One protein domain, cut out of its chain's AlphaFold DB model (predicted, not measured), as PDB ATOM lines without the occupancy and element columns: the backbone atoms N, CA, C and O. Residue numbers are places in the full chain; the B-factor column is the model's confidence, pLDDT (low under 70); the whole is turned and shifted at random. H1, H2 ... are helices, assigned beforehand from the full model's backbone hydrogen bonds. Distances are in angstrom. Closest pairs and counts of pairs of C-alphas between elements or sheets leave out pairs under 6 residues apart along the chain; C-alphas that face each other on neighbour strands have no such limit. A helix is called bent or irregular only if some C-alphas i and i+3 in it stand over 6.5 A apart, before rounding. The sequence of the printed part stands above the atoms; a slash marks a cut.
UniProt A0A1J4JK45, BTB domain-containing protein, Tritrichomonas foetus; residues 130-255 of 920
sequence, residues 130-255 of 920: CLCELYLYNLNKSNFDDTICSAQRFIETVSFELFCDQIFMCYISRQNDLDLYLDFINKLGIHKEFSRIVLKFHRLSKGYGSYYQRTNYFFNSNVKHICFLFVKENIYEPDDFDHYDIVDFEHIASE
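Overview. This is residues 130 to 255 of the 920 residues of the protein "BTB domain-containing protein" of Tritrichomonas foetus (UniProt A0A1J4JK45). Three successive pairs of helices, H1 with H2, H3 with H4 and H5 with H6, are stacked along the longest axis, and H7 crosses H6 at the far end. The printed part has 126 residues with seven named helices, H1 to H7 in order, and no named strand; the class is all helix. The whole is compact, with a radius of gyration of the C-alphas of 14.7 A and spans of 39 by 31 by 26 A.

Arrangement. Start at H1, residues 130 to 137, which only just touches H2, residues 144 to 158, with 3 pairs of C-alphas within 8 A; the closest are those of Tyr 135 and Thr 147, 6.3 A apart, in a helical hairpin. Next comes the hub, H3, residues 160 to 173; it touches H1, closest at C-alphas 137 and 170, 5.3 A apart. With residues 167 to 171 alone H3 touches H4, residues 175 to 188, in a hairpin at a shallow tilt of 24 degrees, C-alphas 171 and 178 being closest at 6.6 A. H5, residues 191 to 206, touches H3 with residues 193 to 198 alone, closest at C-alphas 194 and 164, 6.2 A. H6, residues 217 to 232, forms a hairpin with H5, closest at C-alphas 220 and 205, 5.5 A. H7, residues 243 to 253, touches H6 about perpendicular at 90 degrees, closest at C-alphas 253 and 228, 5.2 A. Every O i to N i+4 pair is within hydrogen-bond range in H1, H3 and H7, against 9 of 11 in H2, 8 of 10 in H4, and 11 of 12 in H5 and H6.

Along the chain. Find C-alpha 130, where H1 begins, at (26.308, 13.878, -0.871). H5 runs 22.8 A from C-alpha 191 at (4.590, 5.915, 4.184), and H6 runs 23.7 A; H7 ends at C-alpha 253, (1.603, -9.934, -5.222). H4 is irregular, with C-alphas 176 and 179 8.1 A apart, and H2 only just, with C-alphas 149 and 152 6.7 A apart.

Size, cuts and confidence. The farthest C-alphas, those of Ser 142 and Tyr 208, are 41.6 A apart. The printed part has no cut, and no link is long. Look for low confidence, pLDDT under 70, at residues 204 to 225, 228 to 229 and 231 to 255.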
ATOM      1  N   CYS A 130      25.332  14.940  -1.131       82.38
ATOM      2  CA  CYS A 130      26.308  13.878  -0.871       82.38
ATOM      3  C   CYS A 130      26.222  13.361   0.573       82.38
ATOM      4  O   CYS A 130      26.321  12.154   0.800       82.38
ATOM      5  N   LEU A 131      26.009  14.258   1.543       81.06
ATOM      6  CA  LEU A 131      25.820  13.918   2.954       81.06
ATOM      7  C   LEU A 131      24.518  13.146   3.173       81.06
ATOM      8  O   LEU A 131      24.529  12.131   3.865       81.06
ATOM      9  N   CYS A 132      23.418  13.583   2.561       85.94
ATOM     10  CA  CYS A 132      22.144  12.876   2.625       85.94
ATOM     11  C   CYS A 132      22.281  11.450   2.074       85.94
ATOM     12  O   CYS A 132      21.938  10.487   2.764       85.94
ATOM     13  N   GLU A 133      22.896  11.303   0.894       87.19
ATOM     14  CA  GLU A 133      23.197   9.996   0.310       87.19
ATOM     15  C   GLU A 133      24.057   9.145   1.253       87.19
ATOM     16  O   GLU A 133      23.761   7.972   1.451       87.19
ATOM     17  N   LEU A 134      25.099   9.720   1.861       83.75
ATOM     18  CA  LEU A 134      26.010   8.998   2.748       83.75
ATOM     19  C   LEU A 134      25.300   8.453   3.997       83.75
ATOM     20  O   LEU A 134      25.555   7.314   4.392       83.75
ATOM     21  N   TYR A 135      24.431   9.252   4.618       83.75
ATOM     22  CA  TYR A 135      23.655   8.844   5.792       83.75
ATOM     23  C   TYR A 135      22.658   7.739   5.438       83.75
ATOM     24  O   TYR A 135      22.612   6.709   6.111       83.75
ATOM     25  N   LEU A 136      21.899   7.924   4.354       88.25
ATOM     26  CA  LEU A 136      20.904   6.954   3.906       88.25
ATOM     27  C   LEU A 136      21.553   5.652   3.436       88.25
ATOM     28  O   LEU A 136      21.078   4.577   3.790       88.25
ATOM     29  N   TYR A 137      22.651   5.721   2.683       86.44
ATOM     30  CA  TYR A 137      23.352   4.541   2.184       86.44
ATOM     31  C   TYR A 137      24.048   3.762   3.299       86.44
ATOM     32  O   TYR A 137      24.089   2.544   3.220       86.44
ATOM     33  N   ASN A 138      24.545   4.409   4.360       83.00
ATOM     34  CA  ASN A 138      25.195   3.726   5.489       83.00
ATOM     35  C   ASN A 138      24.247   3.394   6.650       83.00
ATOM     36  O   ASN A 138      24.720   3.023   7.729       83.00
ATOM     37  N   LEU A 139      22.931   3.522   6.463       85.81
ATOM     38  CA  LEU A 139      21.937   3.268   7.502       85.81
ATOM     39  C   LEU A 139      22.110   1.864   8.110       85.81
ATOM     40  O   LEU A 139      22.197   0.857   7.406       85.81
ATOM     41  N   ASN A 140      22.201   1.791   9.429       85.06
ATOM     42  CA  ASN A 140      22.327   0.570  10.213       85.06
ATOM     43  C   ASN A 140      21.800   0.830  11.635       85.06
ATOM     44  O   ASN A 140      21.516   1.962  12.017       85.06
ATOM     45  N   LYS A 141      21.699  -0.213  12.465       84.88
ATOM     46  CA  LYS A 141      21.159  -0.087  13.834       84.88
ATOM     47  C   LYS A 141      21.909   0.920  14.721       84.88
ATOM     48  O   LYS A 141      21.316   1.431  15.660       84.88
ATOM     49  N   SER A 142      23.191   1.189  14.459       78.12
ATOM     50  CA  SER A 142      24.011   2.089  15.285       78.12
ATOM     51  C   SER A 142      23.852   3.571  14.944       78.12
ATOM     52  O   SER A 142      24.035   4.396  15.830       78.12
ATOM     53  N   ASN A 143      23.485   3.909  13.703       80.56
ATOM     54  CA  ASN A 143      23.286   5.292  13.247       80.56
ATOM     55  C   ASN A 143      21.820   5.604  12.884       80.56
ATOM     56  O   ASN A 143      21.535   6.669  12.338       80.56
ATOM     57  N   PHE A 144      20.895   4.686  13.181       84.00
ATOM     58  CA  PHE A 144      19.477   4.803  12.845       84.00
ATOM     59  C   PHE A 144      18.844   6.067  13.442       84.00
ATOM     60  O   PHE A 144      18.291   6.885  12.708       84.00
ATOM     61  N   ASP A 145      18.982   6.269  14.756       80.81
ATOM     62  CA  ASP A 145      18.400   7.422  15.453       80.81
ATOM     63  C   ASP A 145      19.052   8.747  15.023       80.81
ATOM     64  O   ASP A 145      18.351   9.731  14.787       80.81
ATOM     65  N   ASP A 146      20.374   8.761  14.823       78.19
ATOM     66  CA  ASP A 146      21.099   9.939  14.328       78.19
ATOM     67  C   ASP A 146      20.636  10.339  12.917       78.19
ATOM     68  O   ASP A 146      20.499  11.528  12.597       78.19
ATOM     69  N   THR A 147      20.347   9.346  12.071       84.88
ATOM     70  CA  THR A 147      19.840   9.563  10.712       84.88
ATOM     71  C   THR A 147      18.401  10.078  10.734       84.88
ATOM     72  O   THR A 147      18.080  10.998   9.982       84.88
ATOM     73  N   ILE A 148      17.553   9.578  11.642       85.69
ATOM     74  CA  ILE A 148      16.199  10.113  11.872       85.69
ATOM     75  C   ILE A 148      16.261  11.574  12.330       85.69
ATOM     76  O   ILE A 148      15.546  12.416  11.787       85.69
ATOM     77  N   CYS A 149      17.138  11.910  13.282       82.00
ATOM     78  CA  CYS A 149      17.324  13.291  13.736       82.00
ATOM     79  C   CYS A 149      17.784  14.225  12.606       82.00
ATOM     80  O   CYS A 149      17.389  15.388  12.567       82.00
ATOM     81  N   SER A 150      18.592  13.713  11.677       82.06
ATOM     82  CA  SER A 150      19.103  14.480  10.536       82.06
ATOM     83  C   SER A 150      18.096  14.596   9.382       82.06
ATOM     84  O   SER A 150      18.211  15.509   8.565       82.06
ATOM     85  N   ALA A 151      17.079  13.729   9.322       86.62
ATOM     86  CA  ALA A 151      16.110  13.679   8.225       86.62
ATOM     87  C   ALA A 151      15.356  15.000   8.026       86.62
ATOM     88  O   ALA A 151      15.181  15.429   6.890       86.62
ATOM     89  N   GLN A 152      14.958  15.686   9.106       83.12
ATOM     90  CA  GLN A 152      14.267  16.974   8.981       83.12
ATOM     91  C   GLN A 152      15.156  18.031   8.311       83.12
ATOM     92  O   GLN A 152      14.698  18.723   7.406       83.12
ATOM     93  N   ARG A 153      16.439  18.104   8.694       85.19
ATOM     94  CA  ARG A 153      17.413  18.987   8.040       85.19
ATOM     95  C   ARG A 153      17.520  18.656   6.553       85.19
ATOM     96  O   ARG A 153      17.457  19.568   5.741       85.19
ATOM     97  N   PHE A 154      17.648  17.376   6.201       84.56
ATOM     98  CA  PHE A 154      17.743  16.970   4.797       84.56
ATOM     99  C   PHE A 154      16.476  17.301   4.007       84.56
ATOM    100  O   PHE A 154      16.576  17.772   2.884       84.56
ATOM    101  N   ILE A 155      15.288  17.123   4.580       85.00
ATOM    102  CA  ILE A 155      14.025  17.501   3.928       85.00
ATOM    103  C   ILE A 155      13.978  19.012   3.661       85.00
ATOM    104  O   ILE A 155      13.547  19.433   2.587       85.00
ATOM    105  N   GLU A 156      14.442  19.823   4.613       81.88
ATOM    106  CA  GLU A 156      14.488  21.283   4.487       81.88
ATOM    107  C   GLU A 156      15.517  21.752   3.442       81.88
ATOM    108  O   GLU A 156      15.244  22.712   2.720       81.88
ATOM    109  N   THR A 157      16.672  21.084   3.322       77.81
ATOM    110  CA  THR A 157      17.756  21.487   2.405       77.81
ATOM    111  C   THR A 157      17.653  20.868   1.008       77.81
ATOM    112  O   THR A 157      17.922  21.544   0.015       77.81
ATOM    113  N   VAL A 158      17.252  19.599   0.909       77.38
ATOM    114  CA  VAL A 158      17.236  18.802  -0.332       77.38
ATOM    115  C   VAL A 158      15.867  18.796  -1.029       77.38
ATOM    116  O   VAL A 158      15.807  18.579  -2.237       77.38
ATOM    117  N   SER A 159      14.796  19.136  -0.306       82.00
ATOM    118  CA  SER A 159      13.380  18.888  -0.621       82.00
ATOM    119  C   SER A 159      12.891  17.494  -0.234       82.00
ATOM    120  O   SER A 159      13.622  16.503  -0.249       82.00
ATOM    121  N   PHE A 160      11.608  17.431   0.110       83.31
ATOM    122  CA  PHE A 160      10.948  16.224   0.581       83.31
ATOM    123  C   PHE A 160      10.875  15.128  -0.494       83.31
ATOM    124  O   PHE A 160      11.178  13.965  -0.222       83.31
ATOM    125  N   GLU A 161      10.527  15.491  -1.729       77.88
ATOM    126  CA  GLU A 161      10.426  14.560  -2.858       77.88
ATOM    127  C   GLU A 161      11.789  13.960  -3.202       77.88
ATOM    128  O   GLU A 161      11.905  12.748  -3.373       77.88
ATOM    129  N   LEU A 162      12.833  14.796  -3.255       80.31
ATOM    130  CA  LEU A 162      14.183  14.355  -3.589       80.31
ATOM    131  C   LEU A 162      14.796  13.513  -2.464       80.31
ATOM    132  O   LEU A 162      15.523  12.558  -2.738       80.31
ATOM    133  N   PHE A 163      14.467  13.813  -1.206       87.50
ATOM    134  CA  PHE A 163      14.805  12.969  -0.059       87.50
ATOM    135  C   PHE A 163      14.161  11.576  -0.171       87.50
ATOM    136  O   PHE A 163      14.845  10.565  -0.004       87.50
ATOM    137  N   CYS A 164      12.877  11.497  -0.535       86.38
ATOM    138  CA  CYS A 164      12.198  10.216  -0.749       86.38
ATOM    139  C   CYS A 164      12.769   9.441  -1.954       86.38
ATOM    140  O   CYS A 164      12.965   8.229  -1.853       86.38
ATOM    141  N   ASP A 165      13.100  10.124  -3.058       83.69
ATOM    142  CA  ASP A 165      13.796   9.522  -4.208       83.69
ATOM    143  C   ASP A 165      15.160   8.929  -3.784       83.69
ATOM    144  O   ASP A 165      15.514   7.820  -4.191       83.69
ATOM    145  N   GLN A 166      15.917   9.617  -2.918       86.62
ATOM    146  CA  GLN A 166      17.190   9.106  -2.393       86.62
ATOM    147  C   GLN A 166      17.018   7.877  -1.498       86.62
ATOM    148  O   GLN A 166      17.799   6.932  -1.634       86.62
ATOM    149  N   ILE A 167      16.010   7.857  -0.617       88.62
ATOM    150  CA  ILE A 167      15.685   6.669   0.190       88.62
ATOM    151  C   ILE A 167      15.396   5.488  -0.741       88.62
ATOM    152  O   ILE A 167      15.976   4.418  -0.565       88.62
ATOM    153  N   PHE A 168      14.564   5.695  -1.765       85.44
ATOM    154  CA  PHE A 168      14.216   4.662  -2.741       85.44
ATOM    155  C   PHE A 168      15.452   4.109  -3.466       85.44
ATOM    156  O   PHE A 168      15.624   2.894  -3.563       85.44
ATOM    157  N   MET A 169      16.360   4.980  -3.915       85.38
ATOM    158  CA  MET A 169      17.590   4.558  -4.598       85.38
ATOM    159  C   MET A 169      18.591   3.853  -3.672       85.38
ATOM    160  O   MET A 169      19.257   2.906  -4.097       85.38
ATOM    161  N   CYS A 170      18.710   4.280  -2.412       86.06
ATOM    162  CA  CYS A 170      19.553   3.594  -1.426       86.06
ATOM    163  C   CYS A 170      18.998   2.207  -1.100       86.06
ATOM    164  O   CYS A 170      19.754   1.240  -1.058       86.06
ATOM    165  N   TYR A 171      17.679   2.096  -0.973       83.56
ATOM    166  CA  TYR A 171      17.006   0.825  -0.765       83.56
ATOM    167  C   TYR A 171      17.213  -0.145  -1.946       83.56
ATOM    168  O   TYR A 171      17.598  -1.291  -1.727       83.56
ATOM    169  N   ILE A 172      17.103   0.315  -3.203       78.00
ATOM    170  CA  ILE A 172      17.458  -0.499  -4.389       78.00
ATOM    171  C   ILE A 172      18.902  -1.018  -4.320       78.00
ATOM    172  O   ILE A 172      19.183  -2.136  -4.761       78.00
ATOM    173  N   SER A 173      19.809  -0.197  -3.792       79.62
ATOM    174  CA  SER A 173      21.240  -0.497  -3.704       79.62
ATOM    175  C   SER A 173      21.588  -1.475  -2.574       79.62
ATOM    176  O   SER A 173      22.633  -2.116  -2.639       79.62
ATOM    177  N   ARG A 174      20.729  -1.599  -1.551       79.19
ATOM    178  CA  ARG A 174      20.939  -2.414  -0.341       79.19
ATOM    179  C   ARG A 174      19.725  -3.299  -0.047       79.19
ATOM    180  O   ARG A 174      19.019  -3.118   0.941       79.19
ATOM    181  N   GLN A 175      19.500  -4.277  -0.919       71.06
ATOM    182  CA  GLN A 175      18.293  -5.117  -0.901       71.06
ATOM    183  C   GLN A 175      18.140  -5.936   0.391       71.06
ATOM    184  O   GLN A 175      17.029  -6.086   0.887       71.06
ATOM    185  N   ASN A 176      19.253  -6.384   0.981       72.38
ATOM    186  CA  ASN A 176      19.252  -7.174   2.219       72.38
ATOM    187  C   ASN A 176      18.859  -6.355   3.466       72.38
ATOM    188  O   ASN A 176      18.524  -6.927   4.497       72.38
ATOM    189  N   ASP A 177      18.887  -5.021   3.385       78.88
ATOM    190  CA  ASP A 177      18.564  -4.118   4.497       78.88
ATOM    191  C   ASP A 177      17.137  -3.554   4.399       78.88
ATOM    192  O   ASP A 177      16.814  -2.538   5.015       78.88
ATOM    193  N   LEU A 178      16.271  -4.199   3.619       76.88
ATOM    194  CA  LEU A 178      14.882  -3.806   3.404       76.88
ATOM    195  C   LEU A 178      14.142  -3.437   4.696       76.88
ATOM    196  O   LEU A 178      13.597  -2.338   4.799       76.88
ATOM    197  N   ASP A 179      14.122  -4.352   5.669       81.00
ATOM    198  CA  ASP A 179      13.349  -4.184   6.906       81.00
ATOM    199  C   ASP A 179      13.795  -2.929   7.662       81.00
ATOM    200  O   ASP A 179      12.979  -2.194   8.216       81.00
ATOM    201  N   LEU A 180      15.093  -2.621   7.604       87.50
ATOM    202  CA  LEU A 180      15.666  -1.429   8.211       87.50
ATOM    203  C   LEU A 180      15.164  -0.143   7.536       87.50
ATOM    204  O   LEU A 180      14.850   0.825   8.229       87.50
ATOM    205  N   TYR A 181      15.079  -0.113   6.203       88.00
ATOM    206  CA  TYR A 181      14.532   1.040   5.479       88.00
ATOM    207  C   TYR A 181      13.020   1.186   5.687       88.00
ATOM    208  O   TYR A 181      12.537   2.313   5.807       88.00
ATOM    209  N   LEU A 182      12.272   0.082   5.788       83.75
ATOM    210  CA  LEU A 182      10.847   0.117   6.129       83.75
ATOM    211  C   LEU A 182      10.624   0.668   7.541       83.75
ATOM    212  O   LEU A 182       9.807   1.571   7.721       83.75
ATOM    213  N   ASP A 183      11.393   0.203   8.527       86.94
ATOM    214  CA  ASP A 183      11.369   0.741   9.890       86.94
ATOM    215  C   ASP A 183      11.707   2.237   9.910       86.94
ATOM    216  O   ASP A 183      11.064   3.015  10.620       86.94
ATOM    217  N   PHE A 184      12.680   2.662   9.101       89.88
ATOM    218  CA  PHE A 184      13.064   4.066   8.957       89.88
ATOM    219  C   PHE A 184      11.920   4.924   8.394       89.88
ATOM    220  O   PHE A 184      11.562   5.945   8.984       89.88
ATOM    221  N   ILE A 185      11.284   4.482   7.306       88.12
ATOM    222  CA  ILE A 185      10.120   5.144   6.688       88.12
ATOM    223  C   ILE A 185       8.948   5.219   7.674       88.12
ATOM    224  O   ILE A 185       8.320   6.273   7.820       88.12
ATOM    225  N   ASN A 186       8.682   4.126   8.391       85.81
ATOM    226  CA  ASN A 186       7.634   4.052   9.405       85.81
ATOM    227  C   ASN A 186       7.896   5.024  10.557       85.81
ATOM    228  O   ASN A 186       6.980   5.714  11.006       85.81
ATOM    229  N   LYS A 187       9.149   5.130  11.011       88.75
ATOM    230  CA  LYS A 187       9.547   6.055  12.077       88.75
ATOM    231  C   LYS A 187       9.403   7.520  11.666       88.75
ATOM    232  O   LYS A 187       9.034   8.337  12.506       88.75
ATOM    233  N   LEU A 188       9.664   7.841  10.397       88.38
ATOM    234  CA  LEU A 188       9.452   9.174   9.825       88.38
ATOM    235  C   LEU A 188       7.974   9.492   9.558       88.38
ATOM    236  O   LEU A 188       7.610  10.661   9.472       88.38
ATOM    237  N   GLY A 189       7.119   8.475   9.434       86.12
ATOM    238  CA  GLY A 189       5.690   8.649   9.172       86.12
ATOM    239  C   GLY A 189       5.348   9.016   7.723       86.12
ATOM    240  O   GLY A 189       4.231   9.453   7.477       86.12
ATOM    241  N   ILE A 190       6.261   8.800   6.769       85.56
ATOM    242  CA  ILE A 190       6.157   9.241   5.356       85.56
ATOM    243  C   ILE A 190       5.673   8.141   4.390       85.56
ATOM    244  O   ILE A 190       5.919   8.183   3.186       85.56
ATOM    245  N   HIS A 191       5.027   7.103   4.923       80.38
ATOM    246  CA  HIS A 191       4.590   5.915   4.184       80.38
ATOM    247  C   HIS A 191       3.715   6.247   2.963       80.38
ATOM    248  O   HIS A 191       3.897   5.672   1.888       80.38
ATOM    249  N   LYS A 192       2.794   7.207   3.110       74.31
ATOM    250  CA  LYS A 192       1.876   7.620   2.049       74.31
ATOM    251  C   LYS A 192       2.627   8.239   0.880       74.31
ATOM    252  O   LYS A 192       2.432   7.858  -0.271       74.31
ATOM    253  N   GLU A 193       3.505   9.180   1.167       77.50
ATOM    254  CA  GLU A 193       4.259   9.902   0.157       77.50
ATOM    255  C   GLU A 193       5.292   8.999  -0.512       77.50
ATOM    256  O   GLU A 193       5.456   9.043  -1.732       77.50
ATOM    257  N   PHE A 194       5.914   8.106   0.256       79.88
ATOM    258  CA  PHE A 194       6.843   7.128  -0.285       79.88
ATOM    259  C   PHE A 194       6.148   6.134  -1.232       79.88
ATOM    260  O   PHE A 194       6.715   5.785  -2.267       79.88
ATOM    261  N   SER A 195       4.889   5.752  -0.972       75.62
ATOM    262  CA  SER A 195       4.113   4.905  -1.898       75.62
ATOM    263  C   SER A 195       3.941   5.543  -3.291       75.62
ATOM    264  O   SER A 195       4.014   4.851  -4.309       75.62
ATOM    265  N   ARG A 196       3.834   6.880  -3.363       74.88
ATOM    266  CA  ARG A 196       3.790   7.629  -4.634       74.88
ATOM    267  C   ARG A 196       5.122   7.602  -5.375       74.88
ATOM    268  O   ARG A 196       5.133   7.543  -6.601       74.88
ATOM    269  N   ILE A 197       6.242   7.600  -4.651       78.19
ATOM    270  CA  ILE A 197       7.580   7.451  -5.239       78.19
ATOM    271  C   ILE A 197       7.772   6.044  -5.816       78.19
ATOM    272  O   ILE A 197       8.246   5.904  -6.945       78.19
ATOM    273  N   VAL A 198       7.321   5.003  -5.108       77.69
ATOM    274  CA  VAL A 198       7.323   3.622  -5.625       77.69
ATOM    275  C   VAL A 198       6.506   3.530  -6.918       77.69
ATOM    276  O   VAL A 198       6.984   2.987  -7.915       77.69
ATOM    277  N   LEU A 199       5.310   4.127  -6.942       73.19
ATOM    278  CA  LEU A 199       4.460   4.227  -8.134       73.19
ATOM    279  C   LEU A 199       5.128   4.972  -9.295       73.19
ATOM    280  O   LEU A 199       5.098   4.504 -10.434       73.19
ATOM    281  N   LYS A 200       5.754   6.119  -9.017       76.31
ATOM    282  CA  LYS A 200       6.509   6.909 -10.001       76.31
ATOM    283  C   LYS A 200       7.572   6.045 -10.679       76.31
ATOM    284  O   LYS A 200       7.603   5.963 -11.907       76.31
ATOM    285  N   PHE A 201       8.407   5.347  -9.911       75.31
ATOM    286  CA  PHE A 201       9.452   4.492 -10.483       75.31
ATOM    287  C   PHE A 201       8.903   3.231 -11.157       75.31
ATOM    288  O   PHE A 201       9.442   2.794 -12.176       75.31
ATOM    289  N   HIS A 202       7.781   2.697 -10.676       73.75
ATOM    290  CA  HIS A 202       7.055   1.617 -11.338       73.75
ATOM    291  C   HIS A 202       6.554   2.018 -12.730       73.75
ATOM    292  O   HIS A 202       6.808   1.312 -13.708       73.75
ATOM    293  N   ARG A 203       5.910   3.179 -12.866       71.19
ATOM    294  CA  ARG A 203       5.450   3.692 -14.166       71.19
ATOM    295  C   ARG A 203       6.625   3.978 -15.104       71.19
ATOM    296  O   ARG A 203       6.581   3.574 -16.268       71.19
ATOM    297  N   LEU A 204       7.712   4.559 -14.585       67.69
ATOM    298  CA  LEU A 204       8.961   4.764 -15.335       67.69
ATOM    299  C   LEU A 204       9.564   3.448 -15.856       67.69
ATOM    300  O   LEU A 204      10.092   3.421 -16.968       67.69
ATOM    301  N   SER A 205       9.441   2.352 -15.099       66.00
ATOM    302  CA  SER A 205       9.896   1.020 -15.525       66.00
ATOM    303  C   SER A 205       9.060   0.424 -16.674       66.00
ATOM    304  O   SER A 205       9.562  -0.406 -17.436       66.00
ATOM    305  N   LYS A 206       7.798   0.865 -16.840       61.59
ATOM    306  CA  LYS A 206       6.807   0.266 -17.755       61.59
ATOM    307  C   LYS A 206       6.611   0.977 -19.097       61.59
ATOM    308  O   LYS A 206       6.326   0.290 -20.078       61.59
ATOM    309  N   GLY A 207       6.787   2.298 -19.226       53.91
ATOM    310  CA  GLY A 207       6.679   2.927 -20.556       53.91
ATOM    311  C   GLY A 207       6.746   4.458 -20.659       53.91
ATOM    312  O   GLY A 207       6.407   5.176 -19.730       53.91
ATOM    313  N   TYR A 208       7.102   4.913 -21.876       43.31
ATOM    314  CA  TYR A 208       7.096   6.287 -22.441       43.31
ATOM    315  C   TYR A 208       8.332   7.194 -22.292       43.31
ATOM    316  O   TYR A 208       8.256   8.389 -22.569       43.31
ATOM    317  N   GLY A 209       9.511   6.634 -22.025       41.34
ATOM    318  CA  GLY A 209      10.779   7.342 -22.206       41.34
ATOM    319  C   GLY A 209      11.814   6.428 -22.841       41.34
ATOM    320  O   GLY A 209      12.179   5.411 -22.259       41.34
ATOM    321  N   SER A 210      12.343   6.802 -24.009       45.09
ATOM    322  CA  SER A 210      13.458   6.078 -24.648       45.09
ATOM    323  C   SER A 210      14.729   6.020 -23.782       45.09
ATOM    324  O   SER A 210      15.677   5.332 -24.144       45.09
ATOM    325  N   TYR A 211      14.752   6.735 -22.652       45.25
ATOM    326  CA  TYR A 211      15.903   6.868 -21.776       45.25
ATOM    327  C   TYR A 211      15.968   5.778 -20.689       45.25
ATOM    328  O   TYR A 211      16.927   5.015 -20.687       45.25
ATOM    329  N   TYR A 212      14.944   5.614 -19.836       45.94
ATOM    330  CA  TYR A 212      14.965   4.600 -18.761       45.94
ATOM    331  C   TYR A 212      14.930   3.156 -19.289       45.94
ATOM    332  O   TYR A 212      15.597   2.277 -18.752       45.94
ATOM    333  N   GLN A 213      14.250   2.911 -20.417       47.28
ATOM    334  CA  GLN A 213      14.296   1.603 -21.090       47.28
ATOM    335  C   GLN A 213      15.694   1.258 -21.634       47.28
ATOM    336  O   GLN A 213      16.009   0.082 -21.808       47.28
ATOM    337  N   ARG A 214      16.547   2.260 -21.903       44.03
ATOM    338  CA  ARG A 214      17.952   2.039 -22.287       44.03
ATOM    339  C   ARG A 214      18.846   1.753 -21.080       44.03
ATOM    340  O   ARG A 214      19.927   1.197 -21.269       44.03
ATOM    341  N   THR A 215      18.425   2.095 -19.861       47.25
ATOM    342  CA  THR A 215      19.256   2.024 -18.652       47.25
ATOM    343  C   THR A 215      18.941   0.816 -17.771       47.25
ATOM    344  O   THR A 215      18.794   0.933 -16.566       47.25
ATOM    345  N   ASN A 216      19.052  -0.376 -18.359       54.00
ATOM    346  CA  ASN A 216      19.429  -1.603 -17.645       54.00
ATOM    347  C   ASN A 216      18.283  -2.430 -17.011       54.00
ATOM    348  O   ASN A 216      17.491  -1.957 -16.201       54.00
ATOM    349  N   TYR A 217      18.276  -3.728 -17.338       49.44
ATOM    350  CA  TYR A 217      17.348  -4.768 -16.855       49.44
ATOM    351  C   TYR A 217      17.284  -4.859 -15.315       49.44
ATOM    352  O   TYR A 217      16.229  -5.132 -14.751       49.44
ATOM    353  N   PHE A 218      18.393  -4.530 -14.643       54.16
ATOM    354  CA  PHE A 218      18.562  -4.532 -13.185       54.16
ATOM    355  C   PHE A 218      17.567  -3.607 -12.458       54.16
ATOM    356  O   PHE A 218      17.063  -3.955 -11.394       54.16
ATOM    357  N   PHE A 219      17.247  -2.445 -13.038       59.66
ATOM    358  CA  PHE A 219      16.357  -1.465 -12.411       59.66
ATOM    359  C   PHE A 219      14.908  -1.968 -12.330       59.66
ATOM    360  O   PHE A 219      14.251  -1.822 -11.304       59.66
ATOM    361  N   ASN A 220      14.427  -2.628 -13.386       62.81
ATOM    362  CA  ASN A 220      13.034  -3.066 -13.484       62.81
ATOM    363  C   ASN A 220      12.703  -4.214 -12.516       62.81
ATOM    364  O   ASN A 220      11.626  -4.207 -11.923       62.81
ATOM    365  N   SER A 221      13.612  -5.179 -12.331       62.19
ATOM    366  CA  SER A 221      13.413  -6.284 -11.377       62.19
ATOM    367  C   SER A 221      13.382  -5.778  -9.931       62.19
ATOM    368  O   SER A 221      12.493  -6.154  -9.170       62.19
ATOM    369  N   ASN A 222      14.270  -4.841  -9.581       65.56
ATOM    370  CA  ASN A 222      14.317  -4.267  -8.235       65.56
ATOM    371  C   ASN A 222      13.035  -3.495  -7.916       65.56
ATOM    372  O   ASN A 222      12.432  -3.744  -6.882       65.56
ATOM    373  N   VAL A 223      12.556  -2.637  -8.826       69.62
ATOM    374  CA  VAL A 223      11.302  -1.879  -8.645       69.62
ATOM    375  C   VAL A 223      10.107  -2.814  -8.408       69.62
ATOM    376  O   VAL A 223       9.296  -2.542  -7.525       69.62
ATOM    377  N   LYS A 224      10.021  -3.950  -9.120       68.25
ATOM    378  CA  LYS A 224       8.980  -4.967  -8.882       68.25
ATOM    379  C   LYS A 224       9.038  -5.558  -7.467       68.25
ATOM    380  O   LYS A 224       7.981  -5.743  -6.870       68.25
ATOM    381  N   HIS A 225      10.234  -5.811  -6.920       69.75
ATOM    382  CA  HIS A 225      10.407  -6.289  -5.538       69.75
ATOM    383  C   HIS A 225       9.813  -5.318  -4.523       69.75
ATOM    384  O   HIS A 225       9.064  -5.712  -3.634       69.75
ATOM    385  N   ILE A 226      10.082  -4.026  -4.706       71.38
ATOM    386  CA  ILE A 226       9.540  -2.968  -3.849       71.38
ATOM    387  C   ILE A 226       8.016  -2.938  -3.938       71.38
ATOM    388  O   ILE A 226       7.339  -2.933  -2.913       71.38
ATOM    389  N   CYS A 227       7.475  -2.968  -5.157       71.25
ATOM    390  CA  CYS A 227       6.033  -2.993  -5.382       71.25
ATOM    391  C   CYS A 227       5.362  -4.179  -4.673       71.25
ATOM    392  O   CYS A 227       4.351  -3.977  -4.007       71.25
ATOM    393  N   PHE A 228       5.942  -5.383  -4.757       69.50
ATOM    394  CA  PHE A 228       5.448  -6.578  -4.061       69.50
ATOM    395  C   PHE A 228       5.327  -6.362  -2.548       69.50
ATOM    396  O   PHE A 228       4.281  -6.626  -1.954       69.50
ATOM    397  N   LEU A 229       6.391  -5.864  -1.921       66.88
ATOM    398  CA  LEU A 229       6.459  -5.695  -0.470       66.88
ATOM    399  C   LEU A 229       5.485  -4.632   0.032       66.88
ATOM    400  O   LEU A 229       4.827  -4.836   1.047       66.88
ATOM    401  N   PHE A 230       5.333  -3.540  -0.716       71.06
ATOM    402  CA  PHE A 230       4.368  -2.487  -0.396       71.06
ATOM    403  C   PHE A 230       2.925  -3.004  -0.411       71.06
ATOM    404  O   PHE A 230       2.126  -2.604   0.436       71.06
ATOM    405  N   VAL A 231       2.599  -3.935  -1.316       67.62
ATOM    406  CA  VAL A 231       1.287  -4.604  -1.338       67.62
ATOM    407  C   VAL A 231       1.146  -5.569  -0.172       67.62
ATOM    408  O   VAL A 231       0.142  -5.533   0.534       67.62
ATOM    409  N   LYS A 232       2.154  -6.420   0.048       67.88
ATOM    410  CA  LYS A 232       2.139  -7.442   1.100       67.88
ATOM    411  C   LYS A 232       1.945  -6.832   2.490       67.88
ATOM    412  O   LYS A 232       1.150  -7.348   3.272       67.88
ATOM    413  N   GLU A 233       2.633  -5.732   2.773       69.00
ATOM    414  CA  GLU A 233       2.568  -5.025   4.056       69.00
ATOM    415  C   GLU A 233       1.386  -4.032   4.138       69.00
ATOM    416  O   GLU A 233       1.218  -3.348   5.146       69.00
ATOM    417  N   ASN A 234       0.527  -3.964   3.107       67.19
ATOM    418  CA  ASN A 234      -0.631  -3.059   3.029       67.19
ATOM    419  C   ASN A 234      -0.266  -1.563   3.178       67.19
ATOM    420  O   ASN A 234      -1.027  -0.765   3.729       67.19
ATOM    421  N   ILE A 235       0.905  -1.167   2.670       65.81
ATOM    422  CA  ILE A 235       1.457   0.193   2.774       65.81
ATOM    423  C   ILE A 235       1.126   0.987   1.495       65.81
ATOM    424  O   ILE A 235       2.018   1.458   0.791       65.81
ATOM    425  N   TYR A 236      -0.159   1.113   1.138       64.44
ATOM    426  CA  TYR A 236      -0.592   1.951   0.007       64.44
ATOM    427  C   TYR A 236      -2.057   2.419   0.116       64.44
ATOM    428  O   TYR A 236      -2.888   1.756   0.735       64.44
ATOM    429  N   GLU A 237      -2.388   3.568  -0.492       63.50
ATOM    430  CA  GLU A 237      -3.774   4.049  -0.632       63.50
ATOM    431  C   GLU A 237      -4.332   3.685  -2.018       63.50
ATOM    432  O   GLU A 237      -3.773   4.140  -3.013       63.50
ATOM    433  N   PRO A 238      -5.450   2.940  -2.126       57.19
ATOM    434  CA  PRO A 238      -6.010   2.515  -3.415       57.19
ATOM    435  C   PRO A 238      -6.361   3.661  -4.376       57.19
ATOM    436  O   PRO A 238      -6.323   3.471  -5.587       57.19
ATOM    437  N   ASP A 239      -6.685   4.845  -3.846       60.62
ATOM    438  CA  ASP A 239      -7.144   6.002  -4.628       60.62
ATOM    439  C   ASP A 239      -6.032   6.675  -5.462       60.62
ATOM    440  O   ASP A 239      -6.337   7.442  -6.377       60.62
ATOM    441  N   ASP A 240      -4.756   6.400  -5.165       59.53
ATOM    442  CA  ASP A 240      -3.600   6.926  -5.911       59.53
ATOM    443  C   ASP A 240      -3.168   5.990  -7.076       59.53
ATOM    444  O   ASP A 240      -2.305   6.358  -7.883       59.53
ATOM    445  N   PHE A 241      -3.782   4.804  -7.205       62.44
ATOM    446  CA  PHE A 241      -3.448   3.775  -8.197       62.44
ATOM    447  C   PHE A 241      -4.543   3.680  -9.267       62.44
ATOM    448  O   PHE A 241      -5.724   3.523  -8.959       62.44
ATOM    449  N   ASP A 242      -4.159   3.704 -10.545       63.22
ATOM    450  CA  ASP A 242      -5.114   3.407 -11.613       63.22
ATOM    451  C   ASP A 242      -5.420   1.901 -11.642       63.22
ATOM    452  O   ASP A 242      -4.630   1.076 -11.186       63.22
ATOM    453  N   HIS A 243      -6.550   1.505 -12.242       59.41
ATOM    454  CA  HIS A 243      -6.951   0.093 -12.327       59.41
ATOM    455  C   HIS A 243      -5.848  -0.820 -12.900       59.41
ATOM    456  O   HIS A 243      -5.702  -1.950 -12.452       59.41
ATOM    457  N   TYR A 244      -5.049  -0.320 -13.849       61.97
ATOM    458  CA  TYR A 244      -3.905  -1.053 -14.400       61.97
ATOM    459  C   TYR A 244      -2.760  -1.213 -13.396       61.97
ATOM    460  O   TYR A 244      -2.190  -2.297 -13.316       61.97
ATOM    461  N   ASP A 245      -2.459  -0.173 -12.608       64.94
ATOM    462  CA  ASP A 245      -1.458  -0.262 -11.545       64.94
ATOM    463  C   ASP A 245      -1.918  -1.294 -10.504       64.94
ATOM    464  O   ASP A 245      -1.162  -2.188 -10.159       64.94
ATOM    465  N   ILE A 246      -3.184  -1.252 -10.078       63.84
ATOM    466  CA  ILE A 246      -3.731  -2.212  -9.104       63.84
ATOM    467  C   ILE A 246      -3.653  -3.647  -9.637       63.84
ATOM    468  O   ILE A 246      -3.129  -4.513  -8.947       63.84
ATOM    469  N   VAL A 247      -4.115  -3.901 -10.865       64.88
ATOM    470  CA  VAL A 247      -4.087  -5.244 -11.476       64.88
ATOM    471  C   VAL A 247      -2.659  -5.770 -11.601       64.88
ATOM    472  O   VAL A 247      -2.407  -6.945 -11.338       64.88
ATOM    473  N   ASP A 248      -1.708  -4.915 -11.973       67.62
ATOM    474  CA  ASP A 248      -0.313  -5.321 -12.087       67.62
ATOM    475  C   ASP A 248       0.344  -5.557 -10.721       67.62
ATOM    476  O   ASP A 248       1.142  -6.482 -10.579       67.62
ATOM    477  N   PHE A 249       0.021  -4.754  -9.709       67.06
ATOM    478  CA  PHE A 249       0.496  -4.951  -8.340       67.06
ATOM    479  C   PHE A 249      -0.127  -6.204  -7.707       67.06
ATOM    480  O   PHE A 249       0.585  -6.956  -7.048       67.06
ATOM    481  N   GLU A 250      -1.408  -6.487  -7.956       65.50
ATOM    482  CA  GLU A 250      -2.075  -7.740  -7.573       65.50
ATOM    483  C   GLU A 250      -1.454  -8.946  -8.288       65.50
ATOM    484  O   GLU A 250      -1.250  -9.992  -7.669       65.50
ATOM    485  N   HIS A 251      -1.091  -8.802  -9.568       68.06
ATOM    486  CA  HIS A 251      -0.366  -9.835 -10.302       68.06
ATOM    487  C   HIS A 251       1.008 -10.099  -9.678       68.06
ATOM    488  O   HIS A 251       1.306 -11.250  -9.371       68.06
ATOM    489  N   ILE A 252       1.791  -9.049  -9.398       65.06
ATOM    490  CA  ILE A 252       3.089  -9.148  -8.709       65.06
ATOM    491  C   ILE A 252       2.921  -9.781  -7.317       65.06
ATOM    492  O   ILE A 252       3.688 -10.664  -6.949       65.06
ATOM    493  N   ALA A 253       1.902  -9.387  -6.550       60.50
ATOM    494  CA  ALA A 253       1.603  -9.934  -5.222       60.50
ATOM    495  C   ALA A 253       1.165 -11.406  -5.249       60.50
ATOM    496  O   ALA A 253       1.344 -12.123  -4.265       60.50
ATOM    497  N   SER A 254       0.599 -11.864  -6.370       59.81
ATOM    498  CA  SER A 254       0.224 -13.264  -6.579       59.81
ATOM    499  C   SER A 254       1.407 -14.174  -6.937       59.81
ATOM    500  O   SER A 254       1.253 -15.398  -6.945       59.81
ATOM    501  N   GLU A 255       2.586 -13.605  -7.215       61.16
ATOM    502  CA  GLU A 255       3.797 -14.372  -7.494       61.16
ATOM    503  C   GLU A 255       4.354 -15.000  -6.214       61.16
ATOM    504  O   GLU A 255       4.502 -14.357  -5.174       61.16
TER     505      GLU A 255